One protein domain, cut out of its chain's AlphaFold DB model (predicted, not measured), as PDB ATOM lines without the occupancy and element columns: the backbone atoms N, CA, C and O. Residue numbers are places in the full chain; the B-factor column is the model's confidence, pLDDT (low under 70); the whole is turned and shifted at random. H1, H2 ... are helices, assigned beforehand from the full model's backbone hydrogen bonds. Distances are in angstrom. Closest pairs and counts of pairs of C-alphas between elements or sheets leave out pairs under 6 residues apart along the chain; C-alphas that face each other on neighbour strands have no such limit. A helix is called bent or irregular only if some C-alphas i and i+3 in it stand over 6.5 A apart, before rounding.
ATOM      1  N   HIS A  10      12.013   5.142  46.554       87.62
ATOM      2  CA  HIS A  10      13.361   5.709  46.475       87.62
ATOM      3  C   HIS A  10      14.069   5.446  45.136       87.62
ATOM      4  O   HIS A  10      15.073   6.092  44.846       87.62
ATOM      5  N   GLU A  11      13.577   4.501  44.332       89.19
ATOM      6  CA  GLU A  11      14.158   4.159  43.029       89.19
ATOM      7  C   GLU A  11      13.629   5.062  41.903       89.19
ATOM      8  O   GLU A  11      14.207   5.104  40.816       89.19
ATOM      9  N   PHE A  12      12.529   5.789  42.132       86.25
ATOM     10  CA  PHE A  12      11.970   6.693  41.132       86.25
ATOM     11  C   PHE A  12      12.755   8.015  41.034       86.25
ATOM     12  O   PHE A  12      13.173   8.566  42.059       86.25
ATOM     13  N   PRO A  13      12.889   8.593  39.821       85.38
ATOM     14  CA  PRO A  13      13.466   9.921  39.624       85.38
ATOM     15  C   PRO A  13      12.801  10.995  40.494       85.38
ATOM     16  O   PRO A  13      11.580  10.988  40.679       85.38
ATOM     17  N   GLN A  14      13.587  11.972  40.963       82.75
ATOM     18  CA  GLN A  14      13.091  13.063  41.818       82.75
ATOM     19  C   GLN A  14      11.937  13.854  41.183       82.75
ATOM     20  O   GLN A  14      11.024  14.283  41.887       82.75
ATOM     21  N   ASP A  15      11.920  13.987  39.857       81.25
ATOM     22  CA  ASP A  15      10.866  14.708  39.136       81.25
ATOM     23  C   ASP A  15       9.472  14.082  39.318       81.25
ATOM     24  O   ASP A  15       8.459  14.785  39.274       81.25
ATOM     25  N   LEU A  16       9.405  12.773  39.586       82.38
ATOM     26  CA  LEU A  16       8.156  12.044  39.817       82.38
ATOM     27  C   LEU A  16       7.709  12.082  41.285       82.38
ATOM     28  O   LEU A  16       6.536  11.831  41.568       82.38
ATOM     29  N   GLN A  17       8.586  12.472  42.215       82.56
ATOM     30  CA  GLN A  17       8.253  12.542  43.643       82.56
ATOM     31  C   GLN A  17       7.130  13.549  43.909       82.56
ATOM     32  O   GLN A  17       6.164  13.231  44.599       82.56
ATOM     33  N   LYS A  18       7.156  14.709  43.237       82.12
ATOM     34  CA  LYS A  18       6.074  15.710  43.319       82.12
ATOM     35  C   LYS A  18       4.714  15.144  42.900       82.12
ATOM     36  O   LYS A  18       3.676  15.507  43.454       82.12
ATOM     37  N   TYR A  19       4.698  14.251  41.908       81.94
ATOM     38  CA  TYR A  19       3.470  13.588  41.465       81.94
ATOM     39  C   TYR A  19       2.953  12.596  42.517       81.94
ATOM     40  O   TYR A  19       1.743  12.534  42.778       81.94
ATOM     41  N   PHE A  20       3.854  11.844  43.148       87.81
ATOM     42  CA  PHE A  20       3.502  10.912  44.212       87.81
ATOM     43  C   PHE A  20       3.007  11.623  45.471       87.81
ATOM     44  O   PHE A  20       1.967  11.234  45.997       87.81
ATOM     45  N   GLU A  21       3.644  12.715  45.891       88.75
ATOM     46  CA  GLU A  21       3.181  13.552  47.007       88.75
ATOM     47  C   GLU A  21       1.774  14.115  46.764       88.75
ATOM     48  O   GLU A  21       0.901  14.043  47.635       88.75
ATOM     49  N   GLY A  22       1.512  14.613  45.549       87.12
ATOM     50  CA  GLY A  22       0.180  15.080  45.161       87.12
ATOM     51  C   GLY A  22      -0.868  13.963  45.186       87.12
ATOM     52  O   GLY A  22      -2.020  14.191  45.560       87.12
ATOM     53  N   THR A  23      -0.468  12.741  44.833       89.00
ATOM     54  CA  THR A  23      -1.326  11.552  44.907       89.00
ATOM     55  C   THR A  23      -1.620  11.172  46.359       89.00
ATOM     56  O   THR A  23      -2.789  11.014  46.713       89.00
ATOM     57  N   LYS A  24      -0.588  11.095  47.208       91.88
ATOM     58  CA  LYS A  24      -0.696  10.816  48.648       91.88
ATOM     59  C   LYS A  24      -1.645  11.800  49.330       91.88
ATOM     60  O   LYS A  24      -2.610  11.393  49.971       91.88
ATOM     61  N   THR A  25      -1.449  13.092  49.070       92.31
ATOM     62  CA  THR A  25      -2.289  14.174  49.605       92.31
ATOM     63  C   THR A  25      -3.742  14.065  49.142       92.31
ATOM     64  O   THR A  25      -4.657  14.206  49.947       92.31
ATOM     65  N   TRP A  26      -3.981  13.791  47.853       88.31
ATOM     66  CA  TRP A  26      -5.340  13.698  47.308       88.31
ATOM     67  C   TRP A  26      -6.149  12.531  47.886       88.31
ATOM     68  O   TRP A  26      -7.360  12.653  48.086       88.31
ATOM     69  N   PHE A  27      -5.496  11.390  48.109       87.94
ATOM     70  CA  PHE A  27      -6.144  10.196  48.652       87.94
ATOM     71  C   PHE A  27      -6.097  10.120  50.182       87.94
ATOM     72  O   PHE A  27      -6.833   9.320  50.751       87.94
ATOM     73  N   GLY A  28      -5.285  10.947  50.848       91.88
ATOM     74  CA  GLY A  28      -5.091  10.885  52.297       91.88
ATOM     75  C   GLY A  28      -4.364   9.613  52.741       91.88
ATOM     76  O   GLY A  28      -4.728   9.027  53.754       91.88
ATOM     77  N   ILE A  29      -3.377   9.169  51.959       92.81
ATOM     78  CA  ILE A  29      -2.591   7.944  52.187       92.81
ATOM     79  C   ILE A  29      -1.099   8.276  52.305       92.81
ATOM     80  O   ILE A  29      -0.642   9.282  51.766       92.81
ATOM     81  N   ASP A  30      -0.329   7.416  52.969       93.19
ATOM     82  CA  ASP A  30       1.118   7.565  53.190       93.19
ATOM     83  C   ASP A  30       1.988   6.741  52.217       93.19
ATOM     84  O   ASP A  30       3.197   6.962  52.118       93.19
ATOM     85  N   TYR A  31       1.374   5.860  51.425       90.94
ATOM     86  CA  TYR A  31       2.035   5.023  50.420       90.94
ATOM     87  C   TYR A  31       1.687   5.434  48.979       90.94
ATOM     88  O   TYR A  31       0.721   6.151  48.720       90.94
ATOM     89  N   ILE A  32       2.479   4.966  48.008       90.00
ATOM     90  CA  ILE A  32       2.204   5.165  46.576       90.00
ATOM     91  C   ILE A  32       1.331   4.008  46.060       90.00
ATOM     92  O   ILE A  32       1.787   2.861  46.094       90.00
ATOM     93  N   PRO A  33       0.119   4.267  45.528       90.38
ATOM     94  CA  PRO A  33      -0.712   3.225  44.929       90.38
ATOM     95  C   PRO A  33       0.008   2.496  43.791       90.38
ATOM     96  O   PRO A  33       0.679   3.131  42.974       90.38
ATOM     97  N   LYS A  34      -0.195   1.176  43.669       90.12
ATOM     98  CA  LYS A  34       0.413   0.355  42.602       90.12
ATOM     99  C   LYS A  34       0.165   0.935  41.208       90.12
ATOM    100  O   LYS A  34       1.100   1.067  40.428       90.12
ATOM    101  N   MET A  35      -1.064   1.373  40.921       87.69
ATOM    102  CA  MET A  35      -1.401   2.011  39.641       87.69
ATOM    103  C   MET A  35      -0.558   3.261  39.364       87.69
ATOM    104  O   MET A  35      -0.095   3.449  38.243       87.69
ATOM    105  N   SER A  36      -0.289   4.083  40.379       88.50
ATOM    106  CA  SER A  36       0.579   5.256  40.232       88.50
ATOM    107  C   SER A  36       2.030   4.868  39.937       88.50
ATOM    108  O   SER A  36       2.668   5.550  39.139       88.50
ATOM    109  N   LYS A  37       2.528   3.766  40.522       89.62
ATOM    110  CA  LYS A  37       3.850   3.194  40.206       89.62
ATOM    111  C   LYS A  37       3.931   2.627  38.782       89.62
ATOM    112  O   LYS A  37       5.001   2.618  38.196       89.62
ATOM    113  N   VAL A  38       2.827   2.125  38.228       88.75
ATOM    114  CA  VAL A  38       2.782   1.611  36.843       88.75
ATOM    115  C   VAL A  38       2.718   2.761  35.841       88.75
ATOM    116  O   VAL A  38       3.447   2.788  34.856       88.75
ATOM    117  N   ILE A  39       1.860   3.743  36.100       86.88
ATOM    118  CA  ILE A  39       1.652   4.886  35.208       86.88
ATOM    119  C   ILE A  39       2.910   5.762  35.093       86.88
ATOM    120  O   ILE A  39       3.117   6.402  34.064       86.88
ATOM    121  N   SER A  40       3.774   5.772  36.109       83.56
ATOM    122  CA  SER A  40       5.028   6.530  36.083       83.56
ATOM    123  C   SER A  40       6.035   6.047  35.028       83.56
ATOM    124  O   SER A  40       6.919   6.821  34.666       83.56
ATOM    125  N   TYR A  41       5.880   4.837  34.477       85.31
ATOM    126  CA  TYR A  41       6.666   4.366  33.327       85.31
ATOM    127  C   TYR A  41       6.291   5.051  32.001       85.31
ATOM    128  O   TYR A  41       7.052   4.955  31.043       85.31
ATOM    129  N   ALA A  42       5.156   5.759  31.948       85.56
ATOM    130  CA  ALA A  42       4.718   6.580  30.816       85.56
ATOM    131  C   ALA A  42       4.435   8.025  31.289       85.56
ATOM    132  O   ALA A  42       3.273   8.412  31.479       85.56
ATOM    133  N   PRO A  43       5.479   8.838  31.551       76.00
ATOM    134  CA  PRO A  43       5.343  10.159  32.174       76.00
ATOM    135  C   PRO A  43       4.433  11.127  31.404       76.00
ATOM    136  O   PRO A  43       3.687  11.908  32.006       76.00
ATOM    137  N   GLU A  44       4.446  11.050  30.073       80.44
ATOM    138  CA  GLU A  44       3.583  11.817  29.172       80.44
ATOM    139  C   GLU A  44       2.093  11.529  29.410       80.44
ATOM    140  O   GLU A  44       1.247  12.425  29.307       80.44
ATOM    141  N   PHE A  45       1.771  10.299  29.814       79.81
ATOM    142  CA  PHE A  45       0.415   9.871  30.137       79.81
ATOM    143  C   PHE A  45       0.049  10.150  31.599       79.81
ATOM    144  O   PHE A  45      -1.094  10.515  31.895       79.81
ATOM    145  N   ALA A  46       1.015  10.047  32.515       79.69
ATOM    146  CA  ALA A  46       0.798  10.136  33.957       79.69
ATOM    147  C   ALA A  46       0.083  11.415  34.400       79.69
ATOM    148  O   ALA A  46      -0.890  11.374  35.164       79.69
ATOM    149  N   SER A  47       0.516  12.561  33.872       78.31
ATOM    150  CA  SER A  47      -0.086  13.848  34.226       78.31
ATOM    151  C   SER A  47      -1.550  13.941  33.773       78.31
ATOM    152  O   SER A  47      -2.405  14.438  34.514       78.31
ATOM    153  N   THR A  48      -1.858  13.428  32.579       84.56
ATOM    154  CA  THR A  48      -3.204  13.431  31.996       84.56
ATOM    155  C   THR A  48      -4.118  12.475  32.745       84.56
ATOM    156  O   THR A  48      -5.198  12.885  33.170       84.56
ATOM    157  N   HIS A  49      -3.654  11.252  33.008       85.62
ATOM    158  CA  HIS A  49      -4.401  10.270  33.784       85.62
ATOM    159  C   HIS A  49      -4.775  10.807  35.171       85.62
ATOM    160  O   HIS A  49      -5.949  10.788  35.547       85.62
ATOM    161  N   GLY A  50      -3.806  11.363  35.908       84.06
ATOM    162  CA  GLY A  50      -4.053  11.927  37.234       84.06
ATOM    163  C   GLY A  50      -5.082  13.065  37.214       84.06
ATOM    164  O   GLY A  50      -5.957  13.118  38.079       84.06
ATOM    165  N   ARG A  51      -5.031  13.959  36.213       86.81
ATOM    166  CA  ARG A  51      -6.032  15.034  36.051       86.81
ATOM    167  C   ARG A  51      -7.422  14.481  35.743       86.81
ATOM    168  O   ARG A  51      -8.387  14.918  36.369       86.81
ATOM    169  N   CYS A  52      -7.529  13.528  34.818       90.25
ATOM    170  CA  CYS A  52      -8.798  12.904  34.445       90.25
ATOM    171  C   CYS A  52      -9.425  12.148  35.624       90.25
ATOM    172  O   CYS A  52     -10.593  12.375  35.927       90.25
ATOM    173  N   SER A  53      -8.638  11.329  36.328       89.94
ATOM    174  CA  SER A  53      -9.084  10.572  37.503       89.94
ATOM    175  C   SER A  53      -9.575  11.502  38.619       89.94
ATOM    176  O   SER A  53     -10.704  11.370  39.095       89.94
ATOM    177  N   ARG A  54      -8.798  12.540  38.966       90.31
ATOM    178  CA  ARG A  54      -9.225  13.530  39.969       90.31
ATOM    179  C   ARG A  54     -10.493  14.264  39.547       90.31
ATOM    180  O   ARG A  54     -11.418  14.362  40.344       90.31
ATOM    181  N   ARG A  55     -10.573  14.726  38.294       92.56
ATOM    182  CA  ARG A  55     -11.771  15.398  37.763       92.56
ATOM    183  C   ARG A  55     -13.002  14.497  37.833       92.56
ATOM    184  O   ARG A  55     -14.070  14.978  38.200       92.56
ATOM    185  N   ALA A  56     -12.858  13.213  37.511       93.25
ATOM    186  CA  ALA A  56     -13.952  12.254  37.603       93.25
ATOM    187  C   ALA A  56     -14.466  12.111  39.044       93.25
ATOM    188  O   ALA A  56     -15.670  11.971  39.229       93.25
ATOM    189  N   MET A  57     -13.593  12.227  40.051       94.12
ATOM    190  CA  MET A  57     -13.927  12.015  41.467       94.12
ATOM    191  C   MET A  57     -14.301  13.278  42.257       94.12
ATOM    192  O   MET A  57     -14.779  13.154  43.384       94.12
ATOM    193  N   VAL A  58     -14.128  14.479  41.692       93.88
ATOM    194  CA  VAL A  58     -14.627  15.734  42.289       93.88
ATOM    195  C   VAL A  58     -16.156  15.715  42.363       93.88
ATOM    196  O   VAL A  58     -16.820  15.171  41.480       93.88
ATOM    197  N   ASP A  59     -16.722  16.310  43.409       96.00
ATOM    198  CA  ASP A  59     -18.170  16.447  43.570       96.00
ATOM    199  C   ASP A  59     -18.822  17.202  42.397       96.00
ATOM    200  O   ASP A  59     -18.317  18.218  41.923       96.00
ATOM    201  N   GLY A  60     -19.984  16.717  41.966       95.25
ATOM    202  CA  GLY A  60     -20.886  17.389  41.028       95.25
ATOM    203  C   GLY A  60     -22.323  16.976  41.338       95.25
ATOM    204  O   GLY A  60     -22.686  16.898  42.514       95.25
ATOM    205  N   ASP A  61     -23.094  16.616  40.309       97.06
ATOM    206  CA  ASP A  61     -24.426  16.002  40.475       97.06
ATOM    207  C   ASP A  61     -24.364  14.731  41.335       97.06
ATOM    208  O   ASP A  61     -25.264  14.445  42.122       97.06
ATOM    209  N   LEU A  62     -23.254  13.992  41.222       97.38
ATOM    210  CA  LEU A  62     -22.900  12.895  42.113       97.38
ATOM    211  C   LEU A  62     -21.809  13.334  43.087       97.38
ATOM    212  O   LEU A  62     -20.767  13.868  42.689       97.38
ATOM    213  N   LYS A  63     -22.027  13.036  44.366       97.44
ATOM    214  CA  LYS A  63     -21.031  13.165  45.431       97.44
ATOM    215  C   LYS A  63     -19.986  12.065  45.325       97.44
ATOM    216  O   LYS A  63     -20.287  10.960  44.866       97.44
ATOM    217  N   ARG A  64     -18.780  12.320  45.841       93.81
ATOM    218  CA  ARG A  64     -17.679  11.348  45.842       93.81
ATOM    219  C   ARG A  64     -18.108   9.971  46.348       93.81
ATOM    220  O   ARG A  64     -17.858   8.986  45.671       93.81
ATOM    221  N   LYS A  65     -18.841   9.898  47.467       95.81
ATOM    222  CA  LYS A  65     -19.336   8.622  48.023       95.81
ATOM    223  C   LYS A  65     -20.184   7.815  47.029       95.81
ATOM    224  O   LYS A  65     -20.040   6.602  46.966       95.81
ATOM    225  N   GLN A  66     -21.026   8.475  46.231       98.00
ATOM    226  CA  GLN A  66     -21.838   7.804  45.208       98.00
ATOM    227  C   GLN A  66     -20.963   7.282  44.062       98.00
ATOM    228  O   GLN A  66     -21.196   6.191  43.552       98.00
ATOM    229  N   LYS A  67     -19.921   8.028  43.683       97.44
ATOM    230  CA  LYS A  67     -18.956   7.597  42.661       97.44
ATOM    231  C   LYS A  67     -18.113   6.413  43.129       97.44
ATOM    232  O   LYS A  67     -17.907   5.488  42.353       97.44
ATOM    233  N   GLU A  68     -17.706   6.395  44.398       95.81
ATOM    234  CA  GLU A  68     -17.021   5.240  44.999       95.81
ATOM    235  C   GLU A  68     -17.938   4.005  45.028       95.81
ATOM    236  O   GLU A  68     -17.497   2.910  44.694       95.81
ATOM    237  N   MET A  69     -19.238   4.159  45.328       98.06
ATOM    238  CA  MET A  69     -20.198   3.046  45.226       98.06
ATOM    239  C   MET A  69     -20.273   2.470  43.804       98.06
ATOM    240  O   MET A  69     -20.285   1.251  43.637       98.06
ATOM    241  N   ILE A  70     -20.291   3.333  42.781       97.31
ATOM    242  CA  ILE A  70     -20.254   2.905  41.374       97.31
ATOM    243  C   ILE A  70     -18.940   2.170  41.079       97.31
ATOM    244  O   ILE A  70     -18.969   1.095  40.484       97.31
ATOM    245  N   ALA A  71     -17.801   2.709  41.520       95.69
ATOM    246  CA  ALA A  71     -16.491   2.094  41.311       95.69
ATOM    247  C   ALA A  71     -16.405   0.691  41.933       95.69
ATOM    248  O   ALA A  71     -15.913  -0.238  41.290       95.69
ATOM    249  N   VAL A  72     -16.946   0.513  43.143       96.31
ATOM    250  CA  VAL A  72     -17.024  -0.791  43.818       96.31
ATOM    251  C   VAL A  72     -17.903  -1.766  43.034       96.31
ATOM    252  O   VAL A  72     -17.475  -2.890  42.775       96.31
ATOM    253  N   ALA A  73     -19.093  -1.341  42.599       98.00
ATOM    254  CA  ALA A  73     -19.998  -2.196  41.828       98.00
ATOM    255  C   ALA A  73     -19.381  -2.636  40.488       98.00
ATOM    256  O   ALA A  73     -19.420  -3.817  40.150       98.00
ATOM    257  N   VAL A  74     -18.755  -1.710  39.753       97.50
ATOM    258  CA  VAL A  74     -18.057  -2.008  38.492       97.50
ATOM    259  C   VAL A  74     -16.894  -2.973  38.721       97.50
ATOM    260  O   VAL A  74     -16.719  -3.912  37.948       97.50
ATOM    261  N   SER A  75     -16.117  -2.774  39.787       96.38
ATOM    262  CA  SER A  75     -14.984  -3.649  40.118       96.38
ATOM    263  C   SER A  75     -15.447  -5.064  40.466       96.38
ATOM    264  O   SER A  75     -14.859  -6.028  39.985       96.38
ATOM    265  N   ALA A  76     -16.532  -5.192  41.237       96.38
ATOM    266  CA  ALA A  76     -17.107  -6.482  41.609       96.38
ATOM    267  C   ALA A  76     -17.647  -7.249  40.392       96.38
ATOM    268  O   ALA A  76     -17.353  -8.432  40.233       96.38
ATOM    269  N   VAL A  77     -18.388  -6.574  39.506       97.88
ATOM    270  CA  VAL A  77     -18.941  -7.190  38.285       97.88
ATOM    271  C   VAL A  77     -17.834  -7.638  37.328       97.88
ATOM    272  O   VAL A  77     -17.967  -8.677  36.689       97.88
ATOM    273  N   ASN A  78     -16.731  -6.890  37.256       97.31
ATOM    274  CA  ASN A  78     -15.590  -7.223  36.402       97.31
ATOM    275  C   ASN A  78     -14.563  -8.157  37.064       97.31
ATOM    276  O   ASN A  78     -13.514  -8.388  36.467       97.31
ATOM    277  N   ALA A  79     -14.822  -8.658  38.279       94.38
ATOM    278  CA  ALA A  79     -13.871  -9.464  39.053       94.38
ATOM    279  C   ALA A  79     -12.466  -8.826  39.130       94.38
ATOM    280  O   ALA A  79     -11.442  -9.483  38.950       94.38
TER     281      ALA A  79
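Overview. This is residues 10 to 79 of the 82 residues of the protein "CMD domain-containing protein" of SAR202 cluster bacterium Io17-Chloro-G7 (UniProt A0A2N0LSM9). Two helices, H3 and H1, run side by side in nearly the same direction with a gap between them, the short H2 lies over one side of this pair, and H4 turns off steeply near the end of H3, making an L-shaped corner with it. The far part of H4 and the residues after it, residues 69 to 79, stick out free as an arm on the same side as H2, with open space between H2 and H4. The printed part has 70 residues with four named helices, in the order H1, H2, H3, H4, and no named strand; the class is all helix. The whole is only just loose, close to compact, with a radius of gyration of the C-alphas of 13.6 A, and spans 37 by 27 by 24 A.

Along the chain. H3, the longest helix by residues, is residues 43 to 57 and measures 21.5 A from first to last C-alpha; C-alpha 43 is at (5.343, 10.159, 32.174). H3 is irregular, but only just: C-alphas 44 and 47 are 6.6 A apart. H1, residues 14 to 27, measures 20.6 A and begins with C-alpha 14 at (13.091, 13.063, 41.818). H1 is neither bent nor irregular, but only just: C-alphas 15 and 18 are 6.4 A apart. H2 is residues 34 to 39. H4, residues 64 to 77, measures 20.1 A and ends with C-alpha 77 at (-18.941, -7.190, 38.285).

Arrangement. H3 and H1 are near each other, with 11 pairs of C-alphas within 10 A but no pair within 8 A. H3 and H2 touch only at the corner by their link, and only just, with 3 pairs of C-alphas within 8 A. H3 touches H2 with residues 45 to 46 alone; the closest C-alphas of the two helices, those of Ile 39 and Ala 46, are 5.5 A apart. H2 and H3 run opposite ways at a steep tilt of 54 degrees. H1 and H2 are close but not clearly touching, the closest C-alphas being those of Phe 20 and Ser 36 at 7.5 A, with a steep tilt of 47 degrees, opposite ways. H3 and H4 are also close but not clearly touching; their closest C-alphas, those of Met 57 and Arg 64, are 5.8 A apart. Their lines stand at a steep tilt of 68 degrees, only just short of about perpendicular, and they run opposite ways. H4 is apart from H1 and from H2. In H2 and H4 every O i to N i+4 pair is within hydrogen-bond range; in H1 it is 8 of 10 and in H3 9 of 11.

Size, cuts and confidence. The two C-alphas farthest apart, those of Glu 11 and Asp 61, are 40.4 A apart. Without residues 69 to 79, the remaining 59 residues span 39 by 24 by 16 A. The printed part has no cut. The link from H2 to H3 is tight, those from H1 to H2 and from H3 to H4 are short, and no link is long. The mean pLDDT of the printed part is 90.0, and no printed residue is under 70.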